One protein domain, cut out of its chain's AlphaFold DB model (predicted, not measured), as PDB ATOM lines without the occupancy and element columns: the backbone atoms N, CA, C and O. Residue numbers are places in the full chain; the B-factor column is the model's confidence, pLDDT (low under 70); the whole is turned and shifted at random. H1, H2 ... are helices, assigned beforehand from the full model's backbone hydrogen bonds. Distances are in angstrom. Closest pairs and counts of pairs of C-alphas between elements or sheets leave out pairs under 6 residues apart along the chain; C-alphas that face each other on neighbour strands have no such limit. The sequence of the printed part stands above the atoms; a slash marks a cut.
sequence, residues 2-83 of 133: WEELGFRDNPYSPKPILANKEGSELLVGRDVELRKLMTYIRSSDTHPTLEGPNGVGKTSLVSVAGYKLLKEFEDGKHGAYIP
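This is residues 2 to 83 of the 133 residues of an uncharacterized protein of Pseudomonas sp. 9Ag (UniProt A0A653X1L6). One longer helix, H3, lies in the middle, with H2 packed across it at a steep angle and the short H1 packed on residues 64 to 68 of H3, close along H3 to Ala 65, where H2 comes nearest, while H1 and H2 stay apart from each other. A long loop, residues 43 to 57, runs from the end of H2 back to the start of H3, and the free residues 3 to 9 stick out as a tail that adds to the length. The printed part has 82 residues with three named helices, in the order H1, H2, H3, and no named strand; the class is all helix, though under half of the residues, 35, are in named elements. The whole is elongated, spanning 48 by 31 by 19 A, and only just loose, close to compact, with a radius of gyration of the C-alphas of 14.3 A.

H3, residues 58 to 74, touches H2, residues 31 to 42; the part of H2 that touches it is residues 34 to 38 alone. Their closest C-alphas, those of Met 38 and Ala 65, are 6.1 A apart. The two run the same way at a steep tilt of 62 degrees. H3 also touches H1, residues 21 to 26, with its residues 64 to 68 alone. Their closest C-alphas, those of Ser 24 and Val 64, are 5.6 A apart. They run opposite ways at a tilt of 38 degrees, only just steep. H1 and H2 are apart. In H1, H2 and H3 every O i to N i+4 pair is within hydrogen-bond range.

H3 is 24.5 A from first to last C-alpha, H2 16.4 A and H1 8.9 A. H1 begins at C-alpha 21 (177.408, 188.110, 241.205), and H3 ends at C-alpha 74 (185.863, 192.792, 231.571).

The C-alphas farthest apart, of Glu 4 and Asp 45, are 49.8 A apart. The printed part has no cut. The link from H1 to H2 is tight, and that from H2 to H3 is long, 15 residues. Mean pLDDT of the printed part is 83.8; residues 11 to 14, 16 and 44 are under 70.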
ATOM      1  N   TRP A   2     159.760 180.273 253.931       80.44
ATOM      2  CA  TRP A   2     161.165 180.737 254.012       80.44
ATOM      3  C   TRP A   2     161.304 182.257 254.195       80.44
ATOM      4  O   TRP A   2     162.117 182.696 255.001       80.44
ATOM      5  N   GLU A   3     160.452 183.045 253.532       78.56
ATOM      6  CA  GLU A   3     160.382 184.506 253.716       78.56
ATOM      7  C   GLU A   3     159.992 184.902 255.150       78.56
ATOM      8  O   GLU A   3     160.531 185.855 255.704       78.56
ATOM      9  N   GLU A   4     159.128 184.116 255.799       83.25
ATOM     10  CA  GLU A   4     158.739 184.303 257.208       83.25
ATOM     11  C   GLU A   4     159.903 184.054 258.181       83.25
ATOM     12  O   GLU A   4     159.904 184.573 259.294       83.25
ATOM     13  N   LEU A   5     160.912 183.287 257.757       81.06
ATOM     14  CA  LEU A   5     162.147 183.035 258.503       81.06
ATOM     15  C   LEU A   5     163.253 184.054 258.165       81.06
ATOM     16  O   LEU A   5     164.384 183.904 258.626       81.06
ATOM     17  N   GLY A   6     162.948 185.082 257.363       80.94
ATOM     18  CA  GLY A   6     163.891 186.130 256.963       80.94
ATOM     19  C   GLY A   6     164.819 185.755 255.802       80.94
ATOM     20  O   GLY A   6     165.747 186.508 255.501       80.94
ATOM     21  N   PHE A   7     164.591 184.618 255.137       78.25
ATOM     22  CA  PHE A   7     165.354 184.222 253.951       78.25
ATOM     23  C   PHE A   7     164.738 184.793 252.671       78.25
ATOM     24  O   PHE A   7     163.522 184.902 252.551       78.25
ATOM     25  N   ARG A   8     165.587 185.127 251.689       77.00
ATOM     26  CA  ARG A   8     165.149 185.658 250.383       77.00
ATOM     27  C   ARG A   8     164.627 184.581 249.423       77.00
ATOM     28  O   ARG A   8     163.879 184.910 248.516       77.00
ATOM     29  N   ASP A   9     165.035 183.325 249.605       75.25
ATOM     30  CA  ASP A   9     164.573 182.164 248.831       75.25
ATOM     31  C   ASP A   9     164.811 180.871 249.641       75.25
ATOM     32  O   ASP A   9     165.409 180.902 250.721       75.25
ATOM     33  N   ASN A  10     164.347 179.728 249.130       77.19
ATOM     34  CA  ASN A  10     164.578 178.402 249.690       77.19
ATOM     35  C   ASN A  10     166.085 178.057 249.708       77.19
ATOM     36  O   ASN A  10     166.652 177.767 248.648       77.19
ATOM     37  N   PRO A  11     166.725 177.971 250.892       68.88
ATOM     38  CA  PRO A  11     168.156 177.679 251.001       68.88
ATOM     39  C   PRO A  11     168.519 176.245 250.580       68.88
ATOM     40  O   PRO A  11     169.689 175.945 250.362       68.88
ATOM     41  N   TYR A  12     167.527 175.361 250.435       68.25
ATOM     42  CA  TYR A  12     167.694 173.972 249.995       68.25
ATOM     43  C   TYR A  12     167.243 173.749 248.545       68.25
ATOM     44  O   TYR A  12     167.002 172.613 248.133       68.25
ATOM     45  N   SER A  13     167.074 174.820 247.767       68.81
ATOM     46  CA  SER A  13     166.714 174.711 246.356       68.81
ATOM     47  C   SER A  13     167.779 173.905 245.590       68.81
ATOM     48  O   SER A  13     168.952 174.272 245.617       68.81
ATOM     49  N   PRO A  14     167.407 172.837 244.856       62.53
ATOM     50  CA  PRO A  14     168.351 172.068 244.043       62.53
ATOM     51  C   PRO A  14     168.692 172.769 242.719       62.53
ATOM     52  O   PRO A  14     169.396 172.199 241.880       62.53
ATOM     53  N   LYS A  15     168.149 173.973 242.481       70.69
ATOM     54  CA  LYS A  15     168.401 174.729 241.258       70.69
ATOM     55  C   LYS A  15     169.888 175.096 241.180       70.69
ATOM     56  O   LYS A  15     170.455 175.530 242.182       70.69
ATOM     57  N   PRO A  16     170.526 174.945 240.006       66.19
ATOM     58  CA  PRO A  16     171.888 175.408 239.816       66.19
ATOM     59  C   PRO A  16     172.023 176.889 240.151       66.19
ATOM     60  O   PRO A  16     171.138 177.694 239.856       66.19
ATOM     61  N   ILE A  17     173.158 177.233 240.744       77.31
ATOM     62  CA  ILE A  17     173.496 178.613 241.048       77.31
ATOM     63  C   ILE A  17     173.705 179.366 239.729       77.31
ATOM     64  O   ILE A  17     174.382 178.875 238.824       77.31
ATOM     65  N   LEU A  18     173.115 180.555 239.631       76.94
ATOM     66  CA  LEU A  18     173.174 181.382 238.431       76.94
ATOM     67  C   LEU A  18     174.598 181.898 238.169       76.94
ATOM     68  O   LEU A  18     175.371 182.159 239.090       76.94
ATOM     69  N   ALA A  19     174.931 182.096 236.893       76.19
ATOM     70  CA  ALA A  19     176.193 182.691 236.451       76.19
ATOM     71  C   ALA A  19     176.190 184.223 236.647       76.19
ATOM     72  O   ALA A  19     176.270 184.983 235.684       76.19
ATOM     73  N   ASN A  20     176.030 184.692 237.886       76.50
ATOM     74  CA  ASN A  20     175.983 186.114 238.227       76.50
ATOM     75  C   ASN A  20     176.694 186.401 239.564       76.50
ATOM     76  O   ASN A  20     177.224 185.495 240.210       76.50
ATOM     77  N   LYS A  21     176.720 187.677 239.977       75.19
ATOM     78  CA  LYS A  21     177.408 188.110 241.205       75.19
ATOM     79  C   LYS A  21     176.888 187.371 242.439       75.19
ATOM     80  O   LYS A  21     177.677 186.786 243.170       75.19
ATOM     81  N   GLU A  22     175.572 187.354 242.618       75.94
ATOM     82  CA  GLU A  22     174.906 186.671 243.731       75.94
ATOM     83  C   GLU A  22     175.239 185.177 243.741       75.94
ATOM     84  O   GLU A  22     175.645 184.625 244.758       75.94
ATOM     85  N   GLY A  23     175.197 184.528 242.581       73.62
ATOM     86  CA  GLY A  23     175.577 183.133 242.460       73.62
ATOM     87  C   GLY A  23     177.045 182.859 242.791       73.62
ATOM     88  O   GLY A  23     177.377 181.854 243.418       73.62
ATOM     89  N   SER A  24     177.947 183.782 242.460       71.06
ATOM     90  CA  SER A  24     179.350 183.652 242.863       71.06
ATOM     91  C   SER A  24     179.548 183.715 244.385       71.06
ATOM     92  O   SER A  24     180.455 183.059 244.894       71.06
ATOM     93  N   GLU A  25     178.688 184.443 245.105       79.25
ATOM     94  CA  GLU A  25     178.703 184.548 246.572       79.25
ATOM     95  C   GLU A  25     178.071 183.313 247.244       79.25
ATOM     96  O   GLU A  25     178.453 182.946 248.355       79.25
ATOM     97  N   LEU A  26     177.155 182.624 246.554       79.38
ATOM     98  CA  LEU A  26     176.489 181.409 247.041       79.38
ATOM     99  C   LEU A  26     177.345 180.134 246.912       79.38
ATOM    100  O   LEU A  26     177.032 179.115 247.533       79.38
ATOM    101  N   LEU A  27     178.420 180.149 246.116       79.88
ATOM    102  CA  LEU A  27     179.295 178.988 245.930       79.88
ATOM    103  C   LEU A  27     180.350 178.893 247.048       79.88
ATOM    104  O   LEU A  27     181.482 179.346 246.895       79.88
ATOM    105  N   VAL A  28     179.991 178.259 248.164       77.81
ATOM    106  CA  VAL A  28     180.870 178.118 249.340       77.81
ATOM    107  C   VAL A  28     181.658 176.799 249.317       77.81
ATOM    108  O   VAL A  28     181.123 175.744 248.981       77.81
ATOM    109  N   GLY A  29     182.941 176.841 249.707       82.00
ATOM    110  CA  GLY A  29     183.765 175.646 249.953       82.00
ATOM    111  C   GLY A  29     184.285 174.928 248.702       82.00
ATOM    112  O   GLY A  29     184.736 173.790 248.799       82.00
ATOM    113  N   ARG A  30     184.215 175.578 247.531       85.25
ATOM    114  CA  ARG A  30     184.633 175.032 246.222       85.25
ATOM    115  C   ARG A  30     185.739 175.842 245.548       85.25
ATOM    116  O   ARG A  30     185.928 175.755 244.336       85.25
ATOM    117  N   ASP A  31     186.469 176.652 246.309       88.19
ATOM    118  CA  ASP A  31     187.481 177.565 245.766       88.19
ATOM    119  C   ASP A  31     188.615 176.838 245.037       88.19
ATOM    120  O   ASP A  31     189.148 177.343 244.046       88.19
ATOM    121  N   VAL A  32     188.989 175.647 245.514       91.19
ATOM    122  CA  VAL A  32     190.054 174.839 244.911       91.19
ATOM    123  C   VAL A  32     189.592 174.261 243.577       91.19
ATOM    124  O   VAL A  32     190.307 174.378 242.580       91.19
ATOM    125  N   GLU A  33     188.405 173.661 243.535       91.62
ATOM    126  CA  GLU A  33     187.809 173.081 242.332       91.62
ATOM    127  C   GLU A  33     187.519 174.155 241.283       91.62
ATOM    128  O   GLU A  33     187.830 173.962 240.109       91.62
ATOM    129  N   LEU A  34     187.008 175.312 241.711       92.00
ATOM    130  CA  LEU A  34     186.749 176.460 240.847       92.00
ATOM    131  C   LEU A  34     188.038 176.972 240.206       92.00
ATOM    132  O   LEU A  34     188.092 177.160 238.990       92.00
ATOM    133  N   ARG A  35     189.096 177.149 241.006       91.62
ATOM    134  CA  ARG A  35     190.400 177.592 240.503       91.62
ATOM    135  C   ARG A  35     190.981 176.592 239.511       91.62
ATOM    136  O   ARG A  35     191.416 177.003 238.443       91.62
ATOM    137  N   LYS A  36     190.942 175.294 239.832       92.44
ATOM    138  CA  LYS A  36     191.396 174.226 238.925       92.44
ATOM    139  C   LYS A  36     190.625 174.245 237.608       92.44
ATOM    140  O   LYS A  36     191.244 174.213 236.550       92.44
ATOM    141  N   LEU A  37     189.297 174.340 237.668       93.12
ATOM    142  CA  LEU A  37     188.455 174.393 236.477       93.12
ATOM    143  C   LEU A  37     188.789 175.609 235.607       93.12
ATOM    144  O   LEU A  37     188.999 175.453 234.410       93.12
ATOM    145  N   MET A  38     188.901 176.799 236.203       92.94
ATOM    146  CA  MET A  38     189.296 178.010 235.476       92.94
ATOM    147  C   MET A  38     190.693 177.871 234.856       92.94
ATOM    148  O   MET A  38     190.891 178.285 233.718       92.94
ATOM    149  N   THR A  39     191.651 177.257 235.557       91.50
ATOM    150  CA  THR A  39     192.983 176.965 235.004       91.50
ATOM    151  C   THR A  39     192.900 176.050 233.782       91.50
ATOM    152  O   THR A  39     193.523 176.362 232.772       91.50
ATOM    153  N   TYR A  40     192.110 174.974 233.835       91.44
ATOM    154  CA  TYR A  40     191.941 174.078 232.689       91.44
ATOM    155  C   TYR A  40     191.232 174.759 231.517       91.44
ATOM    156  O   TYR A  40     191.725 174.684 230.402       91.44
ATOM    157  N   ILE A  41     190.151 175.509 231.756       90.88
ATOM    158  CA  ILE A  41     189.452 176.252 230.689       90.88
ATOM    159  C   ILE A  41     190.401 177.222 229.968       90.88
ATOM    160  O   ILE A  41     190.289 177.426 228.761       90.88
ATOM    161  N   ARG A  42     191.346 177.828 230.696       89.06
ATOM    162  CA  ARG A  42     192.340 178.730 230.099       89.06
ATOM    163  C   ARG A  42     193.397 178.003 229.271       89.06
ATOM    164  O   ARG A  42     193.986 178.618 228.386       89.06
ATOM    165  N   SER A  43     193.633 176.729 229.557       86.19
ATOM    166  CA  SER A  43     194.524 175.870 228.786       86.19
ATOM    167  C   SER A  43     193.811 175.476 227.493       86.19
ATOM    168  O   SER A  43     192.929 174.620 227.495       86.19
ATOM    169  N   SER A  44     194.156 176.139 226.384       69.69
ATOM    170  CA  SER A  44     193.489 176.002 225.074       69.69
ATOM    171  C   SER A  44     193.524 174.590 224.472       69.69
ATOM    172  O   SER A  44     192.892 174.332 223.454       69.69
ATOM    173  N   ASP A  45     194.293 173.689 225.069       77.56
ATOM    174  CA  ASP A  45     194.489 172.293 224.698       77.56
ATOM    175  C   ASP A  45     193.623 171.312 225.511       77.56
ATOM    176  O   ASP A  45     193.637 170.114 225.224       77.56
ATOM    177  N   THR A  46     192.844 171.781 226.495       76.81
ATOM    178  CA  THR A  46     192.056 170.894 227.367       76.81
ATOM    179  C   THR A  46     190.548 171.127 227.286       76.81
ATOM    180  O   THR A  46     190.065 172.248 227.174       76.81
ATOM    181  N   HIS A  47     189.792 170.032 227.393       84.88
ATOM    182  CA  HIS A  47     188.339 170.040 227.566       84.88
ATOM    183  C   HIS A  47     188.029 169.437 228.944       84.88
ATOM    184  O   HIS A  47     187.986 168.209 229.078       84.88
ATOM    185  N   PRO A  48     187.896 170.255 230.005       88.56
ATOM    186  CA  PRO A  48     187.740 169.738 231.358       88.56
ATOM    187  C   PRO A  48     186.421 168.979 231.508       88.56
ATOM    188  O   PRO A  48     185.356 169.471 231.139       88.56
ATOM    189  N   THR A  49     186.495 167.792 232.107       89.50
ATOM    190  CA  THR A  49     185.324 166.972 232.439       89.50
ATOM    191  C   THR A  49     185.056 167.062 233.940       89.50
ATOM    192  O   THR A  49     185.978 166.944 234.747       89.50
ATOM    193  N   LEU A  50     183.797 167.299 234.325       88.50
ATOM    194  CA  LEU A  50     183.365 167.313 235.724       88.50
ATOM    195  C   LEU A  50     182.521 166.077 236.019       88.50
ATOM    196  O   LEU A  50     181.375 165.975 235.581       88.50
ATOM    197  N   GLU A  51     183.057 165.185 236.842       87.12
ATOM    198  CA  GLU A  51     182.373 163.972 237.281       87.12
ATOM    199  C   GLU A  51     181.970 164.061 238.753       87.12
ATOM    200  O   GLU A  51     182.602 164.736 239.565       87.12
ATOM    201  N   GLY A  52     180.877 163.388 239.105       84.69
ATOM    202  CA  GLY A  52     180.423 163.282 240.487       84.69
ATOM    203  C   GLY A  52     178.924 163.016 240.598       84.69
ATOM    204  O   GLY A  52     178.207 163.104 239.595       84.69
ATOM    205  N   PRO A  53     178.418 162.740 241.809       80.62
ATOM    206  CA  PRO A  53     177.005 162.441 242.029       80.62
ATOM    207  C   PRO A  53     176.066 163.571 241.581       80.62
ATOM    208  O   PRO A  53     176.458 164.738 241.458       80.62
ATOM    209  N   ASN A  54     174.804 163.243 241.319       76.75
ATOM    210  CA  ASN A  54     173.788 164.254 241.025       76.75
ATOM    211  C   ASN A  54     173.544 165.149 242.249       76.75
ATOM    212  O   ASN A  54     173.619 164.691 243.383       76.75
ATOM    213  N   GLY A  55     173.290 166.439 242.016       76.06
ATOM    214  CA  GLY A  55     173.014 167.406 243.086       76.06
ATOM    215  C   GLY A  55     174.237 167.983 243.813       76.06
ATOM    216  O   GLY A  55     174.071 168.885 244.621       76.06
ATOM    217  N   VAL A  56     175.472 167.571 243.497       80.00
ATOM    218  CA  VAL A  56     176.689 168.094 244.174       80.00
ATOM    219  C   VAL A  56     177.134 169.494 243.717       80.00
ATOM    220  O   VAL A  56     178.190 169.970 244.128       80.00
ATOM    221  N   GLY A  57     176.359 170.149 242.845       81.81
ATOM    222  CA  GLY A  57     176.641 171.511 242.376       81.81
ATOM    223  C   GLY A  57     177.606 171.619 241.189       81.81
ATOM    224  O   GLY A  57     178.190 172.677 240.982       81.81
ATOM    225  N   LYS A  58     177.778 170.564 240.378       89.31
ATOM    226  CA  LYS A  58     178.656 170.601 239.185       89.31
ATOM    227  C   LYS A  58     178.249 171.697 238.196       89.31
ATOM    228  O   LYS A  58     179.085 172.478 237.763       89.31
ATOM    229  N   THR A  59     176.956 171.786 237.884       86.88
ATOM    230  CA  THR A  59     176.417 172.818 236.988       86.88
ATOM    231  C   THR A  59     176.666 174.215 237.554       86.88
ATOM    232  O   THR A  59     177.163 175.077 236.841       86.88
ATOM    233  N   SER A  60     176.434 174.403 238.858       86.69
ATOM    234  CA  SER A  60     176.742 175.644 239.575       86.69
ATOM    235  C   SER A  60     178.219 176.030 239.458       86.69
ATOM    236  O   SER A  60     178.535 177.189 239.208       86.69
ATOM    237  N   LEU A  61     179.132 175.061 239.598       89.75
ATOM    238  CA  LEU A  61     180.574 175.290 239.491       89.75
ATOM    239  C   LEU A  61     180.964 175.806 238.097       89.75
ATOM    240  O   LEU A  61     181.731 176.762 237.997       89.75
ATOM    241  N   VAL A  62     180.406 175.214 237.036       90.44
ATOM    242  CA  VAL A  62     180.639 175.652 235.647       90.44
ATOM    243  C   VAL A  62     180.072 177.053 235.414       90.44
ATOM    244  O   VAL A  62     180.766 177.909 234.867       90.44
ATOM    245  N   SER A  63     178.844 177.315 235.871       88.25
ATOM    246  CA  SER A  63     178.196 178.625 235.750       88.25
ATOM    247  C   SER A  63     179.002 179.733 236.435       88.25
ATOM    248  O   SER A  63     179.258 180.778 235.836       88.25
ATOM    249  N   VAL A  64     179.468 179.493 237.664       90.62
ATOM    250  CA  VAL A  64     180.292 180.460 238.406       90.62
ATOM    251  C   VAL A  64     181.676 180.626 237.771       90.62
ATOM    252  O   VAL A  64     182.172 181.750 237.705       90.62
ATOM    253  N   ALA A  65     182.294 179.553 237.262       92.19
ATOM    254  CA  ALA A  65     183.567 179.643 236.540       92.19
ATOM    255  C   ALA A  65     183.448 180.524 235.290       92.19
ATOM    256  O   ALA A  65     184.262 181.428 235.106       92.19
ATOM    257  N   GLY A  66     182.408 180.311 234.477       91.69
ATOM    258  CA  GLY A  66     182.131 181.129 233.295       91.69
ATOM    259  C   GLY A  66     181.918 182.603 233.641       91.69
ATOM    260  O   GLY A  66     182.511 183.471 233.006       91.69
ATOM    261  N   TYR A  67     181.150 182.888 234.699       91.62
ATOM    262  CA  TYR A  67     180.950 184.257 235.183       91.62
ATOM    263  C   TYR A  67     182.258 184.927 235.631       91.62
ATOM    264  O   TYR A  67     182.521 186.071 235.262       91.62
ATOM    265  N   LYS A  68     183.100 184.226 236.404       92.19
ATOM    266  CA  LYS A  68     184.386 184.778 236.863       92.19
ATOM    267  C   LYS A  68     185.342 185.044 235.702       92.19
ATOM    268  O   LYS A  68     185.971 186.096 235.687       92.19
ATOM    269  N   LEU A  69     185.414 184.134 234.731       93.38
ATOM    270  CA  LEU A  69     186.237 184.311 233.534       93.38
ATOM    271  C   LEU A  69     185.779 185.516 232.697       93.38
ATOM    272  O   LEU A  69     186.616 186.309 232.267       93.38
ATOM    273  N   LEU A  70     184.463 185.703 232.535       92.94
ATOM    274  CA  LEU A  70     183.904 186.889 231.879       92.94
ATOM    275  C   LEU A  70     184.271 188.172 232.635       92.94
ATOM    276  O   LEU A  70     184.719 189.139 232.027       92.94
ATOM    277  N   LYS A  71     184.143 188.177 233.967       92.38
ATOM    278  CA  LYS A  71     184.507 189.337 234.795       92.38
ATOM    279  C   LYS A  71     185.989 189.686 234.710       92.38
ATOM    280  O   LYS A  71     186.341 190.855 234.639       92.38
ATOM    281  N   GLU A  72     186.872 188.697 234.678       93.12
ATOM    282  CA  GLU A  72     188.305 188.948 234.504       93.12
ATOM    283  C   GLU A  72     188.646 189.493 233.113       93.12
ATOM    284  O   GLU A  72     189.587 190.280 232.985       93.12
ATOM    285  N   PHE A  73     187.896 189.091 232.085       92.62
ATOM    286  CA  PHE A  73     187.992 189.680 230.753       92.62
ATOM    287  C   PHE A  73     187.510 191.140 230.748       92.62
ATOM    288  O   PHE A  73     188.203 192.020 230.237       92.62
ATOM    289  N   GLU A  74     186.369 191.424 231.383       91.06
ATOM    290  CA  GLU A  74     185.863 192.792 231.571       91.06
ATOM    291  C   GLU A  74     186.862 193.680 232.338       91.06
ATOM    292  O   GLU A  74     187.042 194.848 231.988       91.06
ATOM    293  N   ASP A  75     187.572 193.118 233.317       91.88
ATOM    294  CA  ASP A  75     188.629 193.789 234.086       91.88
ATOM    295  C   ASP A  75     189.966 193.921 233.320       91.88
ATOM    296  O   ASP A  75     190.913 194.516 233.836       91.88
ATOM    297  N   GLY A  76     190.092 193.334 232.124       87.06
ATOM    298  CA  GLY A  76     191.314 193.366 231.309       87.06
ATOM    299  C   GLY A  76     192.466 192.497 231.833       87.06
ATOM    300  O   GLY A  76     193.617 192.705 231.455       87.06
ATOM    301  N   LYS A  77     192.186 191.527 232.710       86.38
ATOM    302  CA  LYS A  77     193.207 190.653 233.326       86.38
ATOM    303  C   LYS A  77     193.601 189.477 232.432       86.38
ATOM    304  O   LYS A  77     194.726 188.986 232.521       86.38
ATOM    305  N   HIS A  78     192.675 189.008 231.598       85.19
ATOM    306  CA  HIS A  78     192.830 187.829 230.745       85.19
ATOM    307  C   HIS A  78     192.168 188.039 229.371       85.19
ATOM    308  O   HIS A  78     191.504 189.046 229.141       85.19
ATOM    309  N   GLY A  79     192.384 187.094 228.447       85.62
ATOM    310  CA  GLY A  79     191.770 187.109 227.114       85.62
ATOM    311  C   GLY A  79     190.244 186.959 227.138       85.62
ATOM    312  O   GLY A  79     189.639 186.775 228.192       85.62
ATOM    313  N   ALA A  80     189.620 187.036 225.961       89.62
ATOM    314  CA  ALA A  80     188.170 186.951 225.816       89.62
ATOM    315  C   ALA A  80     187.630 185.553 226.168       89.62
ATOM    316  O   ALA A  80     187.670 184.632 225.353       89.62
ATOM    317  N   TYR A  81     187.083 185.412 227.376       91.50
ATOM    318  CA  TYR A  81     186.322 184.239 227.802       91.50
ATOM    319  C   TYR A  81     184.846 184.611 227.917       91.50
ATOM    320  O   TYR A  81     184.422 185.228 228.893       91.50
ATOM    321  N   ILE A  82     184.065 184.234 226.907       91.50
ATOM    322  CA  ILE A  82     182.644 184.569 226.817       91.50
ATOM    323  C   ILE A  82     181.832 183.282 227.017       91.50
ATOM    324  O   ILE A  82     181.851 182.414 226.141       91.50
ATOM    325  N   PRO A  83     181.149 183.107 228.163       91.19
ATOM    326  CA  PRO A  83     180.320 181.933 228.395       91.19
ATOM    327  C   PRO A  83     179.080 181.960 227.496       91.19
ATOM    328  O   PRO A  83     178.495 183.013 227.252       91.19
TER     329      PRO A  83